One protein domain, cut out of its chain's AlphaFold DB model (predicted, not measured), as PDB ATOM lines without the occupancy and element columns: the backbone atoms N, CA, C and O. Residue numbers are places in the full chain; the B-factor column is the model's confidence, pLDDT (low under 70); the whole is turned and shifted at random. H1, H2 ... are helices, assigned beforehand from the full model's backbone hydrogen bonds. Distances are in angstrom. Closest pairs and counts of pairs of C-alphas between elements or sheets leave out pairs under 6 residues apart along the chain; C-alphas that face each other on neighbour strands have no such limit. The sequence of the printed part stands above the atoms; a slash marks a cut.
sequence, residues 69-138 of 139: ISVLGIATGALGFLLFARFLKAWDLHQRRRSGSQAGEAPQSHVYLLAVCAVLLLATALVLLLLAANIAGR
ATOM      1  N   ILE A  69       8.427   5.982  34.765       71.56
ATOM      2  CA  ILE A  69       7.929   6.881  33.711       71.56
ATOM      3  C   ILE A  69       8.127   6.263  32.318       71.56
ATOM      4  O   ILE A  69       7.212   6.272  31.498       71.56
ATOM      5  N   SER A  70       9.294   5.665  32.062       71.88
ATOM      6  CA  SER A  70       9.592   5.013  30.781       71.88
ATOM      7  C   SER A  70       8.722   3.771  30.559       71.88
ATOM      8  O   SER A  70       8.208   3.563  29.462       71.88
ATOM      9  N   VAL A  71       8.506   2.962  31.605       76.06
ATOM     10  CA  VAL A  71       7.659   1.757  31.531       76.06
ATOM     11  C   VAL A  71       6.198   2.125  31.270       76.06
ATOM     12  O   VAL A  71       5.560   1.535  30.398       76.06
ATOM     13  N   LEU A  72       5.681   3.130  31.981       73.50
ATOM     14  CA  LEU A  72       4.318   3.624  31.796       73.50
ATOM     15  C   LEU A  72       4.117   4.192  30.386       73.50
ATOM     16  O   LEU A  72       3.104   3.893  29.759       73.50
ATOM     17  N   GLY A  73       5.091   4.927  29.841       73.12
ATOM     18  CA  GLY A  73       5.038   5.411  28.458       73.12
ATOM     19  C   GLY A  73       4.904   4.278  27.434       73.12
ATOM     20  O   GLY A  73       4.021   4.317  26.577       73.12
ATOM     21  N   ILE A  74       5.718   3.225  27.570       75.94
ATOM     22  CA  ILE A  74       5.672   2.050  26.684       75.94
ATOM     23  C   ILE A  74       4.327   1.320  26.810       75.94
ATOM     24  O   ILE A  74       3.699   1.007  25.798       75.94
ATOM     25  N   ALA A  75       3.854   1.082  28.036       76.81
ATOM     26  CA  ALA A  75       2.592   0.386  28.285       76.81
ATOM     27  C   ALA A  75       1.384   1.150  27.719       76.81
ATOM     28  O   ALA A  75       0.514   0.554  27.081       76.81
ATOM     29  N   THR A  76       1.357   2.474  27.895       79.19
ATOM     30  CA  THR A  76       0.267   3.328  27.401       79.19
ATOM     31  C   THR A  76       0.253   3.369  25.872       79.19
ATOM     32  O   THR A  76      -0.808   3.244  25.259       79.19
ATOM     33  N   GLY A  77       1.431   3.454  25.241       77.25
ATOM     34  CA  GLY A  77       1.566   3.384  23.785       77.25
ATOM     35  C   GLY A  77       1.126   2.034  23.209       77.25
ATOM     36  O   GLY A  77       0.351   1.993  22.253       77.25
ATOM     37  N   ALA A  78       1.555   0.926  23.821       81.38
ATOM     38  CA  ALA A  78       1.171  -0.420  23.399       81.38
ATOM     39  C   ALA A  78      -0.341  -0.660  23.535       81.38
ATOM     40  O   ALA A  78      -0.970  -1.202  22.624       81.38
ATOM     41  N   LEU A  79      -0.944  -0.212  24.641       83.56
ATOM     42  CA  LEU A  79      -2.386  -0.304  24.852       83.56
ATOM     43  C   LEU A  79      -3.159   0.519  23.813       83.56
ATOM     44  O   LEU A  79      -4.097   0.004  23.205       83.56
ATOM     45  N   GLY A  80      -2.735   1.761  23.557       80.12
ATOM     46  CA  GLY A  80      -3.325   2.610  22.519       80.12
ATOM     47  C   GLY A  80      -3.260   1.965  21.132       80.12
ATOM     48  O   GLY A  80      -4.268   1.911  20.426       80.12
ATOM     49  N   PHE A  81      -2.109   1.391  20.771       84.06
ATOM     50  CA  PHE A  81      -1.926   0.676  19.507       84.06
ATOM     51  C   PHE A  81      -2.853  -0.542  19.378       84.06
ATOM     52  O   PHE A  81      -3.493  -0.726  18.343       84.06
ATOM     53  N   LEU A  82      -2.978  -1.357  20.431       87.00
ATOM     54  CA  LEU A  82      -3.856  -2.533  20.433       87.00
ATOM     55  C   LEU A  82      -5.333  -2.149  20.299       87.00
ATOM     56  O   LEU A  82      -6.064  -2.771  19.523       87.00
ATOM     57  N   LEU A  83      -5.776  -1.116  21.020       84.31
ATOM     58  CA  LEU A  83      -7.140  -0.596  20.911       84.31
ATOM     59  C   LEU A  83      -7.413  -0.055  19.504       84.31
ATOM     60  O   LEU A  83      -8.456  -0.359  18.920       84.31
ATOM     61  N   PHE A  84      -6.454   0.664  18.922       79.81
ATOM     62  CA  PHE A  84      -6.561   1.167  17.560       79.81
ATOM     63  C   PHE A  84      -6.620   0.039  16.515       79.81
ATOM     64  O   PHE A  84      -7.496   0.041  15.649       79.81
ATOM     65  N   ALA A  85      -5.764  -0.979  16.622       79.69
ATOM     66  CA  ALA A  85      -5.788  -2.133  15.724       79.69
ATOM     67  C   ALA A  85      -7.124  -2.896  15.800       79.69
ATOM     68  O   ALA A  85      -7.673  -3.313  14.775       79.69
ATOM     69  N   ARG A  86      -7.695  -3.042  17.007       86.81
ATOM     70  CA  ARG A  86      -9.036  -3.620  17.186       86.81
ATOM     71  C   ARG A  86     -10.120  -2.758  16.546       86.81
ATOM     72  O   ARG A  86     -11.016  -3.313  15.911       86.81
ATOM     73  N   PHE A  87     -10.026  -1.436  16.680       82.62
ATOM     74  CA  PHE A  87     -10.942  -0.499  16.039       82.62
ATOM     75  C   PHE A  87     -10.902  -0.627  14.512       82.62
ATOM     76  O   PHE A  87     -11.952  -0.803  13.901       82.62
ATOM     77  N   LEU A  88      -9.713  -0.633  13.896       82.50
ATOM     78  CA  LEU A  88      -9.569  -0.806  12.445       82.50
ATOM     79  C   LEU A  88     -10.208  -2.106  11.954       82.50
ATOM     80  O   LEU A  88     -10.919  -2.111  10.951       82.50
ATOM     81  N   LYS A  89     -10.003  -3.207  12.683       82.81
ATOM     82  CA  LYS A  89     -10.591  -4.502  12.326       82.81
ATOM     83  C   LYS A  89     -12.116  -4.500  12.464       82.81
ATOM     84  O   LYS A  89     -12.809  -5.044  11.610       82.81
ATOM     85  N   ALA A  90     -12.648  -3.878  13.515       78.81
ATOM     86  CA  ALA A  90     -14.090  -3.717  13.692       78.81
ATOM     87  C   ALA A  90     -14.703  -2.823  12.602       78.81
ATOM     88  O   ALA A  90     -15.782  -3.123  12.089       78.81
ATOM     89  N   TRP A  91     -13.993  -1.765  12.210       75.25
ATOM     90  CA  TRP A  91     -14.390  -0.868  11.132       75.25
ATOM     91  C   TRP A  91     -14.420  -1.577   9.773       75.25
ATOM     92  O   TRP A  91     -15.425  -1.481   9.073       75.25
ATOM     93  N   ASP A  92     -13.387  -2.356   9.426       79.38
ATOM     94  CA  ASP A  92     -13.361  -3.172   8.199       79.38
ATOM     95  C   ASP A  92     -14.549  -4.144   8.143       79.38
ATOM     96  O   ASP A  92     -15.269  -4.211   7.145       79.38
ATOM     97  N   LEU A  93     -14.830  -4.839   9.253       80.62
ATOM     98  CA  LEU A  93     -15.984  -5.738   9.353       80.62
ATOM     99  C   LEU A  93     -17.318  -5.001   9.161       80.62
ATOM    100  O   LEU A  93     -18.222  -5.530   8.509       80.62
ATOM    101  N   HIS A  94     -17.451  -3.792   9.711       74.44
ATOM    102  CA  HIS A  94     -18.647  -2.970   9.539       74.44
ATOM    103  C   HIS A  94     -18.825  -2.526   8.078       74.44
ATOM    104  O   HIS A  94     -19.929  -2.623   7.538       74.44
ATOM    105  N   GLN A  95     -17.739  -2.115   7.414       69.88
ATOM    106  CA  GLN A  95     -17.756  -1.715   6.003       69.88
ATOM    107  C   GLN A  95     -18.121  -2.884   5.081       69.88
ATOM    108  O   GLN A  95     -18.989  -2.734   4.221       69.88
ATOM    109  N   ARG A  96     -17.557  -4.081   5.305       71.06
ATOM    110  CA  ARG A  96     -17.914  -5.290   4.535       71.06
ATOM    111  C   ARG A  96     -19.400  -5.636   4.648       71.06
ATOM    112  O   ARG A  96     -20.013  -5.997   3.648       71.06
ATOM    113  N   ARG A  97     -19.996  -5.490   5.839       69.44
ATOM    114  CA  ARG A  97     -21.440  -5.714   6.041       69.44
ATOM    115  C   ARG A  97     -22.300  -4.682   5.308       69.44
ATOM    116  O   ARG A  97     -23.315  -5.063   4.733       69.44
ATOM    117  N   ARG A  98     -21.905  -3.403   5.288       64.88
ATOM    118  CA  ARG A  98     -22.631  -2.353   4.548       64.88
ATOM    119  C   ARG A  98     -22.508  -2.489   3.032       64.88
ATOM    120  O   ARG A  98     -23.502  -2.305   2.336       64.88
ATOM    121  N   SER A  99     -21.335  -2.874   2.530       58.91
ATOM    122  CA  SER A  99     -21.095  -3.060   1.093       58.91
ATOM    123  C   SER A  99     -21.968  -4.154   0.468       58.91
ATOM    124  O   SER A  99     -22.188  -4.123  -0.737       58.91
ATOM    125  N   GLY A 100     -22.470  -5.106   1.262       60.62
ATOM    126  CA  GLY A 100     -23.415  -6.125   0.798       60.62
ATOM    127  C   GLY A 100     -24.886  -5.686   0.789       60.62
ATOM    128  O   GLY A 100     -25.708  -6.412   0.245       60.62
ATOM    129  N   SER A 101     -25.234  -4.537   1.387       59.12
ATOM    130  CA  SER A 101     -26.634  -4.149   1.644       59.12
ATOM    131  C   SER A 101     -27.092  -2.848   0.969       59.12
ATOM    132  O   SER A 101     -28.295  -2.609   0.931       59.12
ATOM    133  N   GLN A 102     -26.197  -2.001   0.451       55.38
ATOM    134  CA  GLN A 102     -26.574  -0.739  -0.204       55.38
ATOM    135  C   GLN A 102     -25.721  -0.469  -1.451       55.38
ATOM    136  O   GLN A 102     -24.640   0.109  -1.369       55.38
ATOM    137  N   ALA A 103     -26.240  -0.826  -2.625       52.59
ATOM    138  CA  ALA A 103     -25.899  -0.128  -3.861       52.59
ATOM    139  C   ALA A 103     -26.779   1.134  -3.916       52.59
ATOM    140  O   ALA A 103     -27.934   1.038  -4.318       52.59
ATOM    141  N   GLY A 104     -26.300   2.292  -3.440       52.81
ATOM    142  CA  GLY A 104     -27.065   3.533  -3.641       52.81
ATOM    143  C   GLY A 104     -26.688   4.805  -2.877       52.81
ATOM    144  O   GLY A 104     -26.944   5.876  -3.412       52.81
ATOM    145  N   GLU A 105     -26.073   4.768  -1.690       52.19
ATOM    146  CA  GLU A 105     -25.886   6.006  -0.902       52.19
ATOM    147  C   GLU A 105     -24.501   6.118  -0.238       52.19
ATOM    148  O   GLU A 105     -24.093   5.267   0.551       52.19
ATOM    149  N   ALA A 106     -23.791   7.222  -0.500       53.78
ATOM    150  CA  ALA A 106     -22.680   7.731   0.316       53.78
ATOM    151  C   ALA A 106     -22.720   9.274   0.290       53.78
ATOM    152  O   ALA A 106     -23.010   9.823  -0.775       53.78
ATOM    153  N   PRO A 107     -22.446   9.995   1.413       55.12
ATOM    154  CA  PRO A 107     -21.045  10.304   1.745       55.12
ATOM    155  C   PRO A 107     -20.739  10.621   3.242       55.12
ATOM    156  O   PRO A 107     -20.009  11.563   3.530       55.12
ATOM    157  N   GLN A 108     -21.250   9.881   4.240       60.62
ATOM    158  CA  GLN A 108     -20.924  10.155   5.669       60.62
ATOM    159  C   GLN A 108     -19.732   9.355   6.241       60.62
ATOM    160  O   GLN A 108     -19.184   9.717   7.280       60.62
ATOM    161  N   SER A 109     -19.264   8.303   5.563       58.41
ATOM    162  CA  SER A 109     -18.160   7.439   6.030       58.41
ATOM    163  C   SER A 109     -16.779   8.113   6.017       58.41
ATOM    164  O   SER A 109     -15.921   7.763   6.830       58.41
ATOM    165  N   HIS A 110     -16.564   9.106   5.148       60.44
ATOM    166  CA  HIS A 110     -15.296   9.840   5.053       60.44
ATOM    167  C   HIS A 110     -15.041  10.737   6.269       60.44
ATOM    168  O   HIS A 110     -13.899  10.867   6.703       60.44
ATOM    169  N   VAL A 111     -16.095  11.298   6.869       63.81
ATOM    170  CA  VAL A 111     -15.984  12.186   8.038       63.81
ATOM    171  C   VAL A 111     -15.484  11.418   9.263       63.81
ATOM    172  O   VAL A 111     -14.611  11.900   9.981       63.81
ATOM    173  N   TYR A 112     -15.961  10.187   9.463       66.75
ATOM    174  CA  TYR A 112     -15.500   9.325  10.554       66.75
ATOM    175  C   TYR A 112     -14.050   8.879  10.377       66.75
ATOM    176  O   TYR A 112     -13.289   8.895  11.342       66.75
ATOM    177  N   LEU A 113     -13.645   8.519   9.156       69.62
ATOM    178  CA  LEU A 113     -12.259   8.145   8.882       69.62
ATOM    179  C   LEU A 113     -11.310   9.327   9.119       69.62
ATOM    180  O   LEU A 113     -10.280   9.163   9.768       69.62
ATOM    181  N   LEU A 114     -11.689  10.526   8.667       70.81
ATOM    182  CA  LEU A 114     -10.928  11.751   8.905       70.81
ATOM    183  C   LEU A 114     -10.847  12.096  10.397       70.81
ATOM    184  O   LEU A 114      -9.766  12.429  10.877       70.81
ATOM    185  N   ALA A 115     -11.943  11.956  11.146       72.12
ATOM    186  CA  ALA A 115     -11.958  12.194  12.587       72.12
ATOM    187  C   ALA A 115     -11.057  11.204  13.346       72.12
ATOM    188  O   ALA A 115     -10.284  11.607  14.211       72.12
ATOM    189  N   VAL A 116     -11.098   9.917  12.990       74.00
ATOM    190  CA  VAL A 116     -10.235   8.889  13.593       74.00
ATOM    191  C   VAL A 116      -8.766   9.141  13.253       74.00
ATOM    192  O   VAL A 116      -7.926   9.138  14.151       74.00
ATOM    193  N   CYS A 117      -8.449   9.422  11.984       72.62
ATOM    194  CA  CYS A 117      -7.095   9.787  11.567       72.62
ATOM    195  C   CYS A 117      -6.587  11.028  12.312       72.62
ATOM    196  O   CYS A 117      -5.452  11.022  12.780       72.62
ATOM    197  N   ALA A 118      -7.423  12.055  12.487       78.50
ATOM    198  CA  ALA A 118      -7.063  13.259  13.230       78.50
ATOM    199  C   ALA A 118      -6.769  12.961  14.709       78.50
ATOM    200  O   ALA A 118      -5.745  13.401  15.226       78.50
ATOM    201  N   VAL A 119      -7.606  12.162  15.381       81.44
ATOM    202  CA  VAL A 119      -7.394  11.781  16.789       81.44
ATOM    203  C   VAL A 119      -6.092  10.996  16.969       81.44
ATOM    204  O   VAL A 119      -5.349  11.244  17.916       81.44
ATOM    205  N   LEU A 120      -5.766  10.090  16.048       77.75
ATOM    206  CA  LEU A 120      -4.535   9.297  16.118       77.75
ATOM    207  C   LEU A 120      -3.293  10.123  15.823       77.75
ATOM    208  O   LEU A 120      -2.277   9.946  16.492       77.75
ATOM    209  N   LEU A 121      -3.370  11.037  14.855       80.31
ATOM    210  CA  LEU A 121      -2.284  11.970  14.568       80.31
ATOM    211  C   LEU A 121      -2.014  12.869  15.776       80.31
ATOM    212  O   LEU A 121      -0.860  13.018  16.168       80.31
ATOM    213  N   LEU A 122      -3.063  13.388  16.421       84.19
ATOM    214  CA  LEU A 122      -2.936  14.208  17.629       84.19
ATOM    215  C   LEU A 122      -2.375  13.416  18.816       84.19
ATOM    216  O   LEU A 122      -1.483  13.904  19.507       84.19
ATOM    217  N   ALA A 123      -2.835  12.180  19.030       78.75
ATOM    218  CA  ALA A 123      -2.314  11.315  20.086       78.75
ATOM    219  C   ALA A 123      -0.834  10.964  19.857       78.75
ATOM    220  O   ALA A 123      -0.027  11.020  20.784       78.75
ATOM    221  N   THR A 124      -0.460  10.661  18.612       81.44
ATOM    222  CA  THR A 124       0.928  10.349  18.246       81.44
ATOM    223  C   THR A 124       1.824  11.580  18.400       81.44
ATOM    224  O   THR A 124       2.908  11.482  18.972       81.44
ATOM    225  N   ALA A 125       1.357  12.755  17.965       81.56
ATOM    226  CA  ALA A 125       2.069  14.018  18.131       81.56
ATOM    227  C   ALA A 125       2.291  14.363  19.611       81.56
ATOM    228  O   ALA A 125       3.395  14.754  19.984       81.56
ATOM    229  N   LEU A 126       1.285  14.159  20.468       86.75
ATOM    230  CA  LEU A 126       1.397  14.401  21.907       86.75
ATOM    231  C   LEU A 126       2.430  13.476  22.568       86.75
ATOM    232  O   LEU A 126       3.251  13.939  23.355       86.75
ATOM    233  N   VAL A 127       2.432  12.184  22.223       81.12
ATOM    234  CA  VAL A 127       3.419  11.221  22.741       81.12
ATOM    235  C   VAL A 127       4.838  11.607  22.323       81.12
ATOM    236  O   VAL A 127       5.737  11.613  23.163       81.12
ATOM    237  N   LEU A 128       5.043  11.985  21.056       79.69
ATOM    238  CA  LEU A 128       6.341  12.463  20.574       79.69
ATOM    239  C   LEU A 128       6.779  13.748  21.282       79.69
ATOM    240  O   LEU A 128       7.953  13.875  21.622       79.69
ATOM    241  N   LEU A 129       5.850  14.666  21.558       79.19
ATOM    242  CA  LEU A 129       6.135  15.907  22.278       79.19
ATOM    243  C   LEU A 129       6.572  15.636  23.726       79.19
ATOM    244  O   LEU A 129       7.539  16.226  24.199       79.19
ATOM    245  N   LEU A 130       5.903  14.707  24.415       78.12
ATOM    246  CA  LEU A 130       6.258  14.300  25.777       78.12
ATOM    247  C   LEU A 130       7.608  13.570  25.828       78.12
ATOM    248  O   LEU A 130       8.410  13.816  26.729       78.12
ATOM    249  N   LEU A 131       7.893  12.715  24.843       73.69
ATOM    250  CA  LEU A 131       9.204  12.077  24.680       73.69
ATOM    251  C   LEU A 131      10.305  13.110  24.419       73.69
ATOM    252  O   LEU A 131      11.343  13.065  25.076       73.69
ATOM    253  N   ALA A 132      10.073  14.057  23.509       68.56
ATOM    254  CA  ALA A 132      11.020  15.122  23.198       68.56
ATOM    255  C   ALA A 132      11.288  16.019  24.415       68.56
ATOM    256  O   ALA A 132      12.444  16.303  24.717       68.56
ATOM    257  N   ALA A 133      10.248  16.397  25.165       70.19
ATOM    258  CA  ALA A 133      10.383  17.177  26.395       70.19
ATOM    259  C   ALA A 133      11.177  16.427  27.480       70.19
ATOM    260  O   ALA A 133      12.004  17.024  28.163       70.19
ATOM    261  N   ASN A 134      10.993  15.110  27.601       70.50
ATOM    262  CA  ASN A 134      11.744  14.270  28.540       70.50
ATOM    263  C   ASN A 134      13.222  14.071  28.140       70.50
ATOM    264  O   ASN A 134      14.071  13.835  28.998       70.50
ATOM    265  N   ILE A 135      13.540  14.144  26.845       66.06
ATOM    266  CA  ILE A 135      14.924  14.098  26.350       66.06
ATOM    267  C   ILE A 135      15.599  15.467  26.531       66.06
ATOM    268  O   ILE A 135      16.740  15.522  26.978       66.06
ATOM    269  N   ALA A 136      14.892  16.559  26.222       54.41
ATOM    270  CA  ALA A 136      15.413  17.926  26.283       54.41
ATOM    271  C   ALA A 136      15.515  18.493  27.711       54.41
ATOM    272  O   ALA A 136      16.324  19.382  27.957       54.41
ATOM    273  N   GLY A 137      14.723  17.983  28.660       45.59
ATOM    274  CA  GLY A 137      14.749  18.384  30.071       45.59
ATOM    275  C   GLY A 137      15.877  17.766  30.905       45.59
ATOM    276  O   GLY A 137      15.822  17.850  32.128       45.59
ATOM    277  N   ARG A 138      16.868  17.117  30.280       46.69
ATOM    278  CA  ARG A 138      18.041  16.565  30.970       46.69
ATOM    279  C   ARG A 138      19.196  17.576  30.916       46.69
ATOM    280  O   ARG A 138      19.759  17.734  29.832       46.69
TER     281      ARG A 138
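Overview. This is residues 69 to 138 of the 139 residues of the protein "HTH luxR-type domain-containing protein" of Dehalococcoidia bacterium (UniProt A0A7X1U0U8). Two long helices, H1 and then H2, run side by side in a long narrow U: the chain goes out along H1, turns through a loop and folds back along H2. Residues 96 to 108, of which 96 to 99 belong to H1, stand free and stick out at the end where the chain turns. The printed part has 70 residues, with two named helices and no named strand, and its class is all helix. It is extended, with a radius of gyration of the C-alphas of 17.2 A and spans of 58 by 20 by 8 A.

Along the chain. H1, residues 69 to 99, begins at C-alpha 69 (7.929, 6.881, 33.711) and is 44.8 A long from first to last C-alpha. H2, residues 109 to 136, is 40.6 A long and ends at C-alpha 136 (15.413, 17.926, 26.283).

Arrangement. H1 and H2 are near each other, with 20 pairs of C-alphas within 10 A; their closest C-alphas are 8.1 A apart. In H1 and H2 every O i to N i+4 pair is within hydrogen-bond range.

Size, cuts and confidence. The outline is a rod. The C-alphas farthest apart, of Ala 103 and Arg 138, are 58.5 A apart. The printed part has no cut; the link is short, nine residues. Mean pLDDT of the printed part is 72.1, with residue 95, residues 97 to 113, residue 132 and residues 135 to 138 under 70.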